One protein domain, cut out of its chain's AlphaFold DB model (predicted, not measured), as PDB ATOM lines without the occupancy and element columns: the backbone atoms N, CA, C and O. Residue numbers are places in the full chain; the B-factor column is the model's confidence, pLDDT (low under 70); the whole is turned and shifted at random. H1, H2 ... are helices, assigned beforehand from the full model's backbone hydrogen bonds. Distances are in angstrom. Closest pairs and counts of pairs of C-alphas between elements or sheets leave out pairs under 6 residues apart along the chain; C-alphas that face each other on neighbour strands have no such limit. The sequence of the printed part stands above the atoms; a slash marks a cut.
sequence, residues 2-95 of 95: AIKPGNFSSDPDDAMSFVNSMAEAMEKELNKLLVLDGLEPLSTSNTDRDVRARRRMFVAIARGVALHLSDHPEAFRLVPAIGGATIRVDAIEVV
ATOM      1  N   ALA A   2       0.305 -32.103  32.940       63.44
ATOM      2  CA  ALA A   2       1.324 -31.826  33.948       63.44
ATOM      3  C   ALA A   2       2.558 -31.107  33.356       63.44
ATOM      4  O   ALA A   2       3.110 -31.581  32.356       63.44
ATOM      5  N   ILE A   3       3.052 -30.020  33.963       60.69
ATOM      6  CA  ILE A   3       4.382 -29.465  33.631       60.69
ATOM      7  C   ILE A   3       5.456 -30.312  34.329       60.69
ATOM      8  O   ILE A   3       5.932 -30.001  35.418       60.69
ATOM      9  N   LYS A   4       5.830 -31.429  33.703       65.38
ATOM     10  CA  LYS A   4       6.850 -32.363  34.202       65.38
ATOM     11  C   LYS A   4       7.832 -32.692  33.078       65.38
ATOM     12  O   LYS A   4       7.423 -32.727  31.924       65.38
ATOM     13  N   PRO A   5       9.127 -32.895  33.361       57.03
ATOM     14  CA  PRO A   5      10.122 -33.070  32.304       57.03
ATOM     15  C   PRO A   5      10.256 -34.524  31.880       57.03
ATOM     16  O   PRO A   5      10.981 -34.812  30.939       57.03
ATOM     17  N   GLY A   6       9.636 -35.462  32.596       54.44
ATOM     18  CA  GLY A   6      10.186 -36.805  32.635       54.44
ATOM     19  C   GLY A   6      11.527 -36.830  33.355       54.44
ATOM     20  O   GLY A   6      12.434 -36.061  33.037       54.44
ATOM     21  N   ASN A   7      11.662 -37.742  34.309       53.12
ATOM     22  CA  ASN A   7      12.920 -38.021  34.992       53.12
ATOM     23  C   ASN A   7      13.413 -36.872  35.910       53.12
ATOM     24  O   ASN A   7      14.556 -36.419  35.832       53.12
ATOM     25  N   PHE A   8      12.515 -36.367  36.773       53.62
ATOM     26  CA  PHE A   8      12.888 -35.625  37.996       53.62
ATOM     27  C   PHE A   8      13.003 -36.534  39.229       53.62
ATOM     28  O   PHE A   8      13.297 -36.044  40.319       53.62
ATOM     29  N   SER A   9      12.767 -37.837  39.087       53.56
ATOM     30  CA  SER A   9      13.110 -38.792  40.133       53.56
ATOM     31  C   SER A   9      14.610 -39.104  40.053       53.56
ATOM     32  O   SER A   9      15.272 -38.865  39.045       53.56
ATOM     33  N   SER A  10      15.178 -39.624  41.138       55.47
ATOM     34  CA  SER A  10      16.533 -40.189  41.135       55.47
ATOM     35  C   SER A  10      16.645 -41.468  40.292       55.47
ATOM     36  O   SER A  10      17.730 -42.039  40.215       55.47
ATOM     37  N   ASP A  11      15.533 -41.929  39.712       59.44
ATOM     38  CA  ASP A  11      15.436 -43.148  38.930       59.44
ATOM     39  C   ASP A  11      15.466 -42.815  37.426       59.44
ATOM     40  O   ASP A  11      14.493 -42.281  36.885       59.44
ATOM     41  N   PRO A  12      16.574 -43.124  36.730       55.53
ATOM     42  CA  PRO A  12      16.730 -42.819  35.317       55.53
ATOM     43  C   PRO A  12      15.723 -43.534  34.398       55.53
ATOM     44  O   PRO A  12      15.576 -43.094  33.253       55.53
ATOM     45  N   ASP A  13      15.020 -44.560  34.890       59.22
ATOM     46  CA  ASP A  13      14.027 -45.342  34.147       59.22
ATOM     47  C   ASP A  13      12.573 -44.887  34.394       59.22
ATOM     48  O   ASP A  13      11.644 -45.400  33.761       59.22
ATOM     49  N   ASP A  14      12.345 -43.874  35.243       62.16
ATOM     50  CA  ASP A  14      11.011 -43.318  35.503       62.16
ATOM     51  C   ASP A  14      10.507 -42.453  34.333       62.16
ATOM     52  O   ASP A  14      10.505 -41.213  34.341       62.16
ATOM     53  N   ALA A  15      10.029 -43.146  33.304       61.09
ATOM     54  CA  ALA A  15       9.327 -42.563  32.172       61.09
ATOM     55  C   ALA A  15       7.908 -42.085  32.532       61.09
ATOM     56  O   ALA A  15       7.316 -41.322  31.768       61.09
ATOM     57  N   MET A  16       7.340 -42.484  33.679       63.91
ATOM     58  CA  MET A  16       5.947 -42.157  34.013       63.91
ATOM     59  C   MET A  16       5.745 -40.664  34.263       63.91
ATOM     60  O   MET A  16       4.686 -40.122  33.962       63.91
ATOM     61  N   SER A  17       6.775 -39.974  34.751       65.69
ATOM     62  CA  SER A  17       6.754 -38.514  34.900       65.69
ATOM     63  C   SER A  17       6.839 -37.747  33.568       65.69
ATOM     64  O   SER A  17       6.587 -36.541  33.554       65.69
ATOM     65  N   PHE A  18       7.193 -38.416  32.462       72.50
ATOM     66  CA  PHE A  18       7.246 -37.836  31.114       72.50
ATOM     67  C   PHE A  18       5.918 -37.980  30.374       72.50
ATOM     68  O   PHE A  18       5.495 -37.062  29.673       72.50
ATOM     69  N   VAL A  19       5.266 -39.131  30.522       75.19
ATOM     70  CA  VAL A  19       4.017 -39.446  29.823       75.19
ATOM     71  C   VAL A  19       2.919 -38.456  30.224       75.19
ATOM     72  O   VAL A  19       2.739 -38.144  31.402       75.19
ATOM     73  N   ASN A  20       2.172 -37.958  29.238       74.81
ATOM     74  CA  ASN A  20       1.128 -36.940  29.379       74.81
ATOM     75  C   ASN A  20       1.624 -35.608  29.976       74.81
ATOM     76  O   ASN A  20       0.855 -34.873  30.608       74.81
ATOM     77  N   SER A  21       2.905 -35.280  29.779       80.94
ATOM     78  CA  SER A  21       3.495 -34.013  30.218       80.94
ATOM     79  C   SER A  21       3.598 -32.990  29.090       80.94
ATOM     80  O   SER A  21       3.699 -33.340  27.913       80.94
ATOM     81  N   MET A  22       3.645 -31.704  29.444       82.69
ATOM     82  CA  MET A  22       3.893 -30.644  28.460       82.69
ATOM     83  C   MET A  22       5.237 -30.833  27.732       82.69
ATOM     84  O   MET A  22       5.338 -30.537  26.544       82.69
ATOM     85  N   ALA A  23       6.249 -31.392  28.404       85.94
ATOM     86  CA  ALA A  23       7.530 -31.701  27.775       85.94
ATOM     87  C   ALA A  23       7.409 -32.788  26.695       85.94
ATOM     88  O   ALA A  23       8.085 -32.699  25.674       85.94
ATOM     89  N   GLU A  24       6.536 -33.783  26.881       87.31
ATOM     90  CA  GLU A  24       6.250 -34.797  25.859       87.31
ATOM     91  C   GLU A  24       5.561 -34.184  24.640       87.31
ATOM     92  O   GLU A  24       5.958 -34.468  23.509       87.31
ATOM     93  N   ALA A  25       4.561 -33.324  24.847       88.94
ATOM     94  CA  ALA A  25       3.898 -32.631  23.743       88.94
ATOM     95  C   ALA A  25       4.882 -31.763  22.943       88.94
ATOM     96  O   ALA A  25       4.894 -31.824  21.715       88.94
ATOM     97  N   MET A  26       5.746 -31.015  23.634       91.00
ATOM     98  CA  MET A  26       6.788 -30.203  23.001       91.00
ATOM     99  C   MET A  26       7.820 -31.060  22.251       91.00
ATOM    100  O   MET A  26       8.199 -30.707  21.137       91.00
ATOM    101  N   GLU A  27       8.250 -32.199  22.808       92.19
ATOM    102  CA  GLU A  27       9.181 -33.118  22.133       92.19
ATOM    103  C   GLU A  27       8.564 -33.738  20.870       92.19
ATOM    104  O   GLU A  27       9.225 -33.806  19.832       92.19
ATOM    105  N   LYS A  28       7.288 -34.143  20.932       91.81
ATOM    106  CA  LYS A  28       6.549 -34.663  19.772       91.81
ATOM    107  C   LYS A  28       6.437 -33.619  18.664       91.81
ATOM    108  O   LYS A  28       6.704 -33.946  17.509       91.81
ATOM    109  N   GLU A  29       6.079 -32.380  19.005       94.75
ATOM    110  CA  GLU A  29       5.955 -31.319  18.000       94.75
ATOM    111  C   GLU A  29       7.319 -30.933  17.413       94.75
ATOM    112  O   GLU A  29       7.426 -30.792  16.198       94.75
ATOM    113  N   LEU A  30       8.385 -30.858  18.223       94.50
ATOM    114  CA  LEU A  30       9.737 -30.608  17.711       94.50
ATOM    115  C   LEU A  30      10.166 -31.678  16.699       94.50
ATOM    116  O   LEU A  30      10.610 -31.343  15.606       94.50
ATOM    117  N   ASN A  31      10.008 -32.960  17.033       94.62
ATOM    118  CA  ASN A  31      10.376 -34.045  16.119       94.62
ATOM    119  C   ASN A  31       9.554 -34.025  14.827       94.62
ATOM    120  O   ASN A  31      10.093 -34.277  13.752       94.62
ATOM    121  N   LYS A  32       8.265 -33.687  14.910       94.81
ATOM    122  CA  LYS A  32       7.412 -33.510  13.732       94.81
ATOM    123  C   LYS A  32       7.911 -32.376  12.831       94.81
ATOM    124  O   LYS A  32       7.962 -32.570  11.622       94.81
ATOM    125  N   LEU A  33       8.289 -31.228  13.400       95.94
ATOM    126  CA  LEU A  33       8.841 -30.098  12.641       95.94
ATOM    127  C   LEU A  33      10.156 -30.471  11.945       95.94
ATOM    128  O   LEU A  33      10.300 -30.216  10.757       95.94
ATOM    129  N   LEU A  34      11.062 -31.165  12.640       96.06
ATOM    130  CA  LEU A  34      12.317 -31.640  12.044       96.06
ATOM    131  C   LEU A  34      12.072 -32.543  10.831       96.06
ATOM    132  O   LEU A  34      12.671 -32.340   9.779       96.06
ATOM    133  N   VAL A  35      11.152 -33.503  10.953       95.69
ATOM    134  CA  VAL A  35      10.802 -34.404   9.846       95.69
ATOM    135  C   VAL A  35      10.170 -33.643   8.678       95.69
ATOM    136  O   VAL A  35      10.472 -33.949   7.526       95.69
ATOM    137  N   LEU A  36       9.318 -32.647   8.950       95.25
ATOM    138  CA  LEU A  36       8.734 -31.791   7.909       95.25
ATOM    139  C   LEU A  36       9.800 -30.995   7.142       95.25
ATOM    140  O   LEU A  36       9.651 -30.801   5.937       95.25
ATOM    141  N   ASP A  37      10.887 -30.619   7.812       97.12
ATOM    142  CA  ASP A  37      12.031 -29.923   7.218       97.12
ATOM    143  C   ASP A  37      13.073 -30.879   6.594       97.12
ATOM    144  O   ASP A  37      14.136 -30.446   6.147       97.12
ATOM    145  N   GLY A  38      12.789 -32.188   6.539       96.31
ATOM    146  CA  GLY A  38      13.687 -33.200   5.969       96.31
ATOM    147  C   GLY A  38      14.899 -33.544   6.845       96.31
ATOM    148  O   GLY A  38      15.878 -34.098   6.345       96.31
ATOM    149  N   LEU A  39      14.846 -33.214   8.137       96.38
ATOM    150  CA  LEU A  39      15.885 -33.502   9.122       96.38
ATOM    151  C   LEU A  39      15.592 -34.804   9.882       96.38
ATOM    152  O   LEU A  39      14.450 -35.261   9.978       96.38
ATOM    153  N   GLU A  40      16.639 -35.404  10.450       94.50
ATOM    154  CA  GLU A  40      16.502 -36.591  11.293       94.50
ATOM    155  C   GLU A  40      15.821 -36.231  12.630       94.50
ATOM    156  O   GLU A  40      16.155 -35.204  13.235       94.50
ATOM    157  N   PRO A  41      14.865 -37.044  13.120       91.31
ATOM    158  CA  PRO A  41      14.273 -36.827  14.432       91.31
ATOM    159  C   PRO A  41      15.310 -37.002  15.546       91.31
ATOM    160  O   PRO A  41      16.251 -37.787  15.447       91.31
ATOM    161  N   LEU A  42      15.108 -36.299  16.658       90.75
ATOM    162  CA  LEU A  42      15.986 -36.411  17.817       90.75
ATOM    163  C   LEU A  42      15.772 -37.735  18.550       90.75
ATOM    164  O   LEU A  42      14.651 -38.235  18.672       90.75
ATOM    165  N   SER A  43      16.858 -38.233  19.147       88.75
ATOM    166  CA  SER A  43      16.832 -39.341  20.107       88.75
ATOM    167  C   SER A  43      15.780 -39.108  21.196       88.75
ATOM    168  O   SER A  43      15.646 -38.001  21.728       88.75
ATOM    169  N   THR A  44      15.057 -40.168  21.555       83.69
ATOM    170  CA  THR A  44      14.065 -40.195  22.646       83.69
ATOM    171  C   THR A  44      14.506 -41.080  23.815       83.69
ATOM    172  O   THR A  44      13.736 -41.303  24.751       83.69
ATOM    173  N   SER A  45      15.750 -41.573  23.782       83.12
ATOM    174  CA  SER A  45      16.298 -42.464  24.803       83.12
ATOM    175  C   SER A  45      16.430 -41.766  26.160       83.12
ATOM    176  O   SER A  45      17.087 -40.735  26.281       83.12
ATOM    177  N   ASN A  46      15.871 -42.362  27.214       72.06
ATOM    178  CA  ASN A  46      15.935 -41.812  28.576       72.06
ATOM    179  C   ASN A  46      17.346 -41.870  29.188       72.06
ATOM    180  O   ASN A  46      17.674 -41.083  30.083       72.06
ATOM    181  N   THR A  47      18.197 -42.770  28.689       74.88
ATOM    182  CA  THR A  47      19.587 -42.925  29.144       74.88
ATOM    183  C   THR A  47      20.506 -41.843  28.578       74.88
ATOM    184  O   THR A  47      21.546 -41.544  29.172       74.88
ATOM    185  N   ASP A  48      20.080 -41.154  27.522       83.25
ATOM    186  CA  ASP A  48      20.810 -40.056  26.900       83.25
ATOM    187  C   ASP A  48      20.716 -38.767  27.741       83.25
ATOM    188  O   ASP A  48      19.641 -38.304  28.143       83.25
ATOM    189  N   ARG A  49      21.879 -38.179  28.035       83.06
ATOM    190  CA  ARG A  49      21.993 -36.939  28.808       83.06
ATOM    191  C   ARG A  49      21.329 -35.764  28.095       83.06
ATOM    192  O   ARG A  49      20.695 -34.951  28.772       83.06
ATOM    193  N   ASP A  50      21.448 -35.681  26.777       86.12
ATOM    194  CA  ASP A  50      20.957 -34.543  26.006       86.12
ATOM    195  C   ASP A  50      19.432 -34.578  25.884       86.12
ATOM    196  O   ASP A  50      18.778 -33.537  25.970       86.12
ATOM    197  N   VAL A  51      18.838 -35.776  25.832       87.38
ATOM    198  CA  VAL A  51      17.380 -35.966  25.932       87.38
ATOM    199  C   VAL A  51      16.858 -35.436  27.266       87.38
ATOM    200  O   VAL A  51      15.928 -34.627  27.300       87.38
ATOM    201  N   ARG A  52      17.497 -35.809  28.383       83.19
ATOM    202  CA  ARG A  52      17.106 -35.309  29.714       83.19
ATOM    203  C   ARG A  52      17.292 -33.797  29.844       83.19
ATOM    204  O   ARG A  52      16.468 -33.141  30.479       83.19
ATOM    205  N   ALA A  53      18.363 -33.236  29.285       84.38
ATOM    206  CA  ALA A  53      18.606 -31.795  29.307       84.38
ATOM    207  C   ALA A  53      17.542 -31.033  28.501       84.38
ATOM    208  O   ALA A  53      16.957 -30.070  29.002       84.38
ATOM    209  N   ARG A  54      17.222 -31.508  27.294       90.31
ATOM    210  CA  ARG A  54      16.191 -30.925  26.432       90.31
ATOM    211  C   ARG A  54      14.813 -30.944  27.087       90.31
ATOM    212  O   ARG A  54      14.128 -29.926  27.099       90.31
ATOM    213  N   ARG A  55      14.413 -32.053  27.710       87.94
ATOM    214  CA  ARG A  55      13.109 -32.117  28.387       87.94
ATOM    215  C   ARG A  55      13.019 -31.207  29.618       87.94
ATOM    216  O   ARG A  55      11.968 -30.614  29.863       87.94
ATOM    217  N   ARG A  56      14.123 -31.005  30.354       84.12
ATOM    218  CA  ARG A  56      14.200 -29.972  31.409       84.12
ATOM    219  C   ARG A  56      14.038 -28.567  30.841       84.12
ATOM    220  O   ARG A  56      13.345 -27.750  31.442       84.12
ATOM    221  N   MET A  57      14.644 -28.295  29.686       88.44
ATOM    222  CA  MET A  57      14.471 -27.023  28.986       88.44
ATOM    223  C   MET A  57      13.004 -26.800  28.596       88.44
ATOM    224  O   MET A  57      12.472 -25.730  28.873       88.44
ATOM    225  N   PHE A  58      12.315 -27.810  28.054       90.81
ATOM    226  CA  PHE A  58      10.879 -27.715  27.752       90.81
ATOM    227  C   PHE A  58      10.030 -27.394  28.981       90.81
ATOM    228  O   PHE A  58       9.142 -26.550  28.912       90.81
ATOM    229  N   VAL A  59      10.340 -27.988  30.133       83.88
ATOM    230  CA  VAL A  59       9.670 -27.627  31.390       83.88
ATOM    231  C   VAL A  59       9.938 -26.194  31.810       83.88
ATOM    232  O   VAL A  59       9.007 -25.514  32.236       83.88
ATOM    233  N   ALA A  60      11.178 -25.720  31.694       85.56
ATOM    234  CA  ALA A  60      11.506 -24.336  32.018       85.56
ATOM    235  C   ALA A  60      10.726 -23.357  31.124       85.56
ATOM    236  O   ALA A  60      10.160 -22.393  31.637       85.56
ATOM    237  N   ILE A  61      10.624 -23.651  29.821       89.00
ATOM    238  CA  ILE A  61       9.814 -22.877  28.870       89.00
ATOM    239  C   ILE A  61       8.339 -22.911  29.276       89.00
ATOM    240  O   ILE A  61       7.734 -21.858  29.449       89.00
ATOM    241  N   ALA A  62       7.765 -24.099  29.481       85.38
ATOM    242  CA  ALA A  62       6.358 -24.255  29.849       85.38
ATOM    243  C   ALA A  62       6.012 -23.500  31.143       85.38
ATOM    244  O   ALA A  62       5.002 -22.800  31.205       85.38
ATOM    245  N   ARG A  63       6.876 -23.592  32.162       83.81
ATOM    246  CA  ARG A  63       6.717 -22.859  33.423       83.81
ATOM    247  C   ARG A  63       6.809 -21.349  33.214       83.81
ATOM    248  O   ARG A  63       5.993 -20.623  33.767       83.81
ATOM    249  N   GLY A  64       7.777 -20.882  32.424       85.56
ATOM    250  CA  GLY A  64       7.934 -19.465  32.096       85.56
ATOM    251  C   GLY A  64       6.713 -18.895  31.375       85.56
ATOM    252  O   GLY A  64       6.229 -17.836  31.758       85.56
ATOM    253  N   VAL A  65       6.167 -19.628  30.398       86.62
ATOM    254  CA  VAL A  65       4.929 -19.252  29.697       86.62
ATOM    255  C   VAL A  65       3.759 -19.171  30.672       86.62
ATOM    256  O   VAL A  65       3.065 -18.161  30.697       86.62
ATOM    257  N   ALA A  66       3.552 -20.196  31.502       83.12
ATOM    258  CA  ALA A  66       2.436 -20.213  32.441       83.12
ATOM    259  C   ALA A  66       2.499 -19.058  33.456       83.12
ATOM    260  O   ALA A  66       1.490 -18.398  33.693       83.12
ATOM    261  N   LEU A  67       3.687 -18.778  34.006       83.12
ATOM    262  CA  LEU A  67       3.902 -17.632  34.893       83.12
ATOM    263  C   LEU A  67       3.655 -16.307  34.164       83.12
ATOM    264  O   LEU A  67       2.924 -15.465  34.668       83.12
ATOM    265  N   HIS A  68       4.193 -16.148  32.952       86.75
ATOM    266  CA  HIS A  68       4.001 -14.927  32.176       86.75
ATOM    267  C   HIS A  68       2.519 -14.647  31.900       86.75
ATOM    268  O   HIS A  68       2.078 -13.521  32.102       86.75
ATOM    269  N   LEU A  69       1.752 -15.666  31.500       83.94
ATOM    270  CA  LEU A  69       0.314 -15.541  31.252       83.94
ATOM    271  C   LEU A  69      -0.494 -15.264  32.525       83.94
ATOM    272  O   LEU A  69      -1.505 -14.572  32.462       83.94
ATOM    273  N   SER A  70      -0.057 -15.797  33.669       81.00
ATOM    274  CA  SER A  70      -0.659 -15.497  34.972       81.00
ATOM    275  C   SER A  70      -0.440 -14.037  35.372       81.00
ATOM    276  O   SER A  70      -1.360 -13.398  35.876       81.00
ATOM    277  N   ASP A  71       0.766 -13.513  35.149       84.62
ATOM    278  CA  ASP A  71       1.133 -12.140  35.512       84.62
ATOM    279  C   ASP A  71       0.599 -11.101  34.507       84.62
ATOM    280  O   ASP A  71       0.407  -9.941  34.867       84.62
ATOM    281  N   HIS A  72       0.354 -11.518  33.260       86.50
ATOM    282  CA  HIS A  72      -0.068 -10.672  32.136       86.50
ATOM    283  C   HIS A  72      -1.292 -11.289  31.442       86.50
ATOM    284  O   HIS A  72      -1.183 -11.803  30.321       86.50
ATOM    285  N   PRO A  73      -2.474 -11.286  32.079       76.19
ATOM    286  CA  PRO A  73      -3.672 -11.909  31.514       76.19
ATOM    287  C   PRO A  73      -4.076 -11.311  30.154       76.19
ATOM    288  O   PRO A  73      -4.688 -11.988  29.332       76.19
ATOM    289  N   GLU A  74      -3.702 -10.066  29.868       79.94
ATOM    290  CA  GLU A  74      -3.896  -9.411  28.574       79.94
ATOM    291  C   GLU A  74      -3.059 -10.012  27.434       79.94
ATOM    292  O   GLU A  74      -3.434  -9.862  26.268       79.94
ATOM    293  N   ALA A  75      -1.962 -10.712  27.747       81.06
ATOM    294  CA  ALA A  75      -1.123 -11.390  26.760       81.06
ATOM    295  C   ALA A  75      -1.844 -12.578  26.099       81.06
ATOM    296  O   ALA A  75      -1.456 -13.015  25.014       81.06
ATOM    297  N   PHE A  76      -2.920 -13.081  26.717       73.50
ATOM    298  CA  PHE A  76      -3.749 -14.148  26.172       73.50
ATOM    299  C   PHE A  76      -5.208 -13.712  26.058       73.50
ATOM    300  O   PHE A  76      -5.977 -13.717  27.018       73.50
ATOM    301  N   ARG A  77      -5.620 -13.354  24.839       70.12
ATOM    302  CA  ARG A  77      -6.978 -12.884  24.563       70.12
ATOM    303  C   ARG A  77      -7.835 -13.984  23.947       70.12
ATOM    304  O   ARG A  77      -7.632 -14.366  22.799       70.12
ATOM    305  N   LEU A  78      -8.859 -14.420  24.676       68.44
ATOM    306  CA  LEU A  78      -9.928 -15.248  24.118       68.44
ATOM    307  C   LEU A  78     -10.964 -14.351  23.438       68.44
ATOM    308  O   LEU A  78     -11.591 -13.507  24.079       68.44
ATOM    309  N   VAL A  79     -11.137 -14.524  22.128       71.31
ATOM    310  CA  VAL A  79     -12.165 -13.821  21.353       71.31
ATOM    311  C   VAL A  79     -13.270 -14.819  21.009       71.31
ATOM    312  O   VAL A  79     -13.010 -15.774  20.276       71.31
ATOM    313  N   PRO A  80     -14.498 -14.648  21.526       71.12
ATOM    314  CA  PRO A  80     -15.605 -15.517  21.159       71.12
ATOM    315  C   PRO A  80     -15.964 -15.318  19.682       71.12
ATOM    316  O   PRO A  80     -16.079 -14.191  19.205       71.12
ATOM    317  N   ALA A  81     -16.175 -16.427  18.969       70.75
ATOM    318  CA  ALA A  81     -16.542 -16.423  17.549       70.75
ATOM    319  C   ALA A  81     -17.927 -15.804  17.280       70.75
ATOM    320  O   ALA A  81     -18.223 -15.410  16.155       70.75
ATOM    321  N   ILE A  82     -18.777 -15.719  18.307       72.50
ATOM    322  CA  ILE A  82     -20.129 -15.171  18.226       72.50
ATOM    323  C   ILE A  82     -20.227 -14.047  19.255       72.50
ATOM    324  O   ILE A  82     -19.992 -14.259  20.448       72.50
ATOM    325  N   GLY A  83     -20.544 -12.837  18.789       57.66
ATOM    326  CA  GLY A  83     -20.756 -11.688  19.663       57.66
ATOM    327  C   GLY A  83     -21.843 -11.987  20.699       57.66
ATOM    328  O   GLY A  83     -22.904 -12.497  20.352       57.66
ATOM    329  N   GLY A  84     -21.567 -11.689  21.970       63.44
ATOM    330  CA  GLY A  84     -22.514 -11.868  23.077       63.44
ATOM    331  C   GLY A  84     -22.129 -12.929  24.111       63.44
ATOM    332  O   GLY A  84     -22.736 -12.964  25.178       63.44
ATOM    333  N   ALA A  85     -21.103 -13.750  23.867       66.75
ATOM    334  CA  ALA A  85     -20.552 -14.622  24.905       66.75
ATOM    335  C   ALA A  85     -19.523 -13.863  25.759       66.75
ATOM    336  O   ALA A  85     -18.523 -13.369  25.245       66.75
ATOM    337  N   THR A  86     -19.747 -13.782  27.071       61.50
ATOM    338  CA  THR A  86     -18.708 -13.346  28.015       61.50
ATOM    339  C   THR A  86     -17.889 -14.571  28.393       61.50
ATOM    340  O   THR A  86     -18.407 -15.472  29.050       61.50
ATOM    341  N   ILE A  87     -16.631 -14.636  27.956       66.38
ATOM    342  CA  ILE A  87     -15.716 -15.696  28.389       66.38
ATOM    343  C   ILE A  87     -15.093 -15.245  29.705       66.38
ATOM    344  O   ILE A  87     -14.350 -14.265  29.741       66.38
ATOM    345  N   ARG A  88     -15.408 -15.956  30.786       60.75
ATOM    346  CA  ARG A  88     -14.773 -15.773  32.088       60.75
ATOM    347  C   ARG A  88     -13.797 -16.924  32.302       60.75
ATOM    348  O   ARG A  88     -14.204 -18.081  32.312       60.75
ATOM    349  N   VAL A  89     -12.511 -16.601  32.412       64.81
ATOM    350  CA  VAL A  89     -11.474 -17.559  32.812       64.81
ATOM    351  C   VAL A  89     -11.281 -17.382  34.313       64.81
ATOM    352  O   VAL A  89     -10.697 -16.392  34.739       64.81
ATOM    353  N   ASP A  90     -11.845 -18.292  35.109       60.88
ATOM    354  CA  ASP A  90     -11.819 -18.187  36.577       60.88
ATOM    355  C   ASP A  90     -10.450 -18.542  37.177       60.88
ATOM    356  O   ASP A  90     -10.053 -17.962  38.184       60.88
ATOM    357  N   ALA A  91      -9.708 -19.451  36.543       55.44
ATOM    358  CA  ALA A  91      -8.320 -19.752  36.864       55.44
ATOM    359  C   ALA A  91      -7.634 -20.418  35.665       55.44
ATOM    360  O   ALA A  91      -8.260 -21.165  34.910       55.44
ATOM    361  N   ILE A  92      -6.334 -20.170  35.514       61.25
ATOM    362  CA  ILE A  92      -5.450 -20.994  34.688       61.25
ATOM    363  C   ILE A  92      -4.618 -21.819  35.665       61.25
ATOM    364  O   ILE A  92      -3.692 -21.309  36.291       61.25
ATOM    365  N   GLU A  93      -4.981 -23.086  35.844       46.50
ATOM    366  CA  GLU A  93      -4.274 -23.975  36.763       46.50
ATOM    367  C   GLU A  93      -3.092 -24.662  36.074       46.50
ATOM    368  O   GLU A  93      -3.223 -25.290  35.019       46.50
ATOM    369  N   VAL A  94      -1.924 -24.560  36.709       45.66
ATOM    370  CA  VAL A  94      -0.706 -25.273  36.325       45.66
ATOM    371  C   VAL A  94      -0.626 -26.551  37.154       45.66
ATOM    372  O   VAL A  94      -0.210 -26.513  38.310       45.66
ATOM    373  N   VAL A  95      -1.059 -27.673  36.577       45.62
ATOM    374  CA  VAL A  95      -0.939 -29.015  37.186       45.62
ATOM    375  C   VAL A  95       0.368 -29.679  36.752       45.62
ATOM    376  O   VAL A  95       0.920 -29.265  35.707       45.62
TER     377      VAL A  95
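AT A GLANCE: This is residues 2 to 95 of the 95 residues of an uncharacterized protein of Rhizobium sp. BK381 (UniProt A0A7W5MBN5). What shape does the model have? A loose T: H1 stands with its first turns on the middle of the longer helix H2, and loops make the rest, with residues 80 to 85 sticking out. How is it made up? The printed part has 94 residues with two named helices, H1 then H2, and no named strand; the class is all helix, though named elements hold 38 residues, under half. It is loose, with a radius of gyration of the C-alphas of 16.8 A, and flat, spanning 52 by 35 by 19 A.

IN THESE COORDINATES: Where is H1? Residues 22 to 36, 21.1 A long, from C-alpha 22 at (3.893, -30.644, 28.460). Where is H2? Residues 49 to 71, 33.1 A long, ending with C-alpha 71 at (1.133, -12.140, 35.512).

HOW THE PARTS SIT: How do the helices meet? H1 touches H2 with residues 22 to 27 alone, and H2 touches H1 with residues 55 to 62 alone; the closest C-alphas, of Ala 23 and Phe 58, are 5.2 A apart. They run opposite ways at a steep tilt of 67 degrees. Are their backbones complete? In H1 and H2 every O i to N i+4 pair is within hydrogen-bond range.

THE WHOLE: How far does it reach? The two C-alphas farthest apart, of Thr 47 and Gly 84, are 52.7 A apart. Is it continuous? The printed part has no cut, and the link from H1 to H2 is long, 12 residues. Where is confidence low? The pLDDT is under 70 at residues 2 to 17, 78 and 83 to 95.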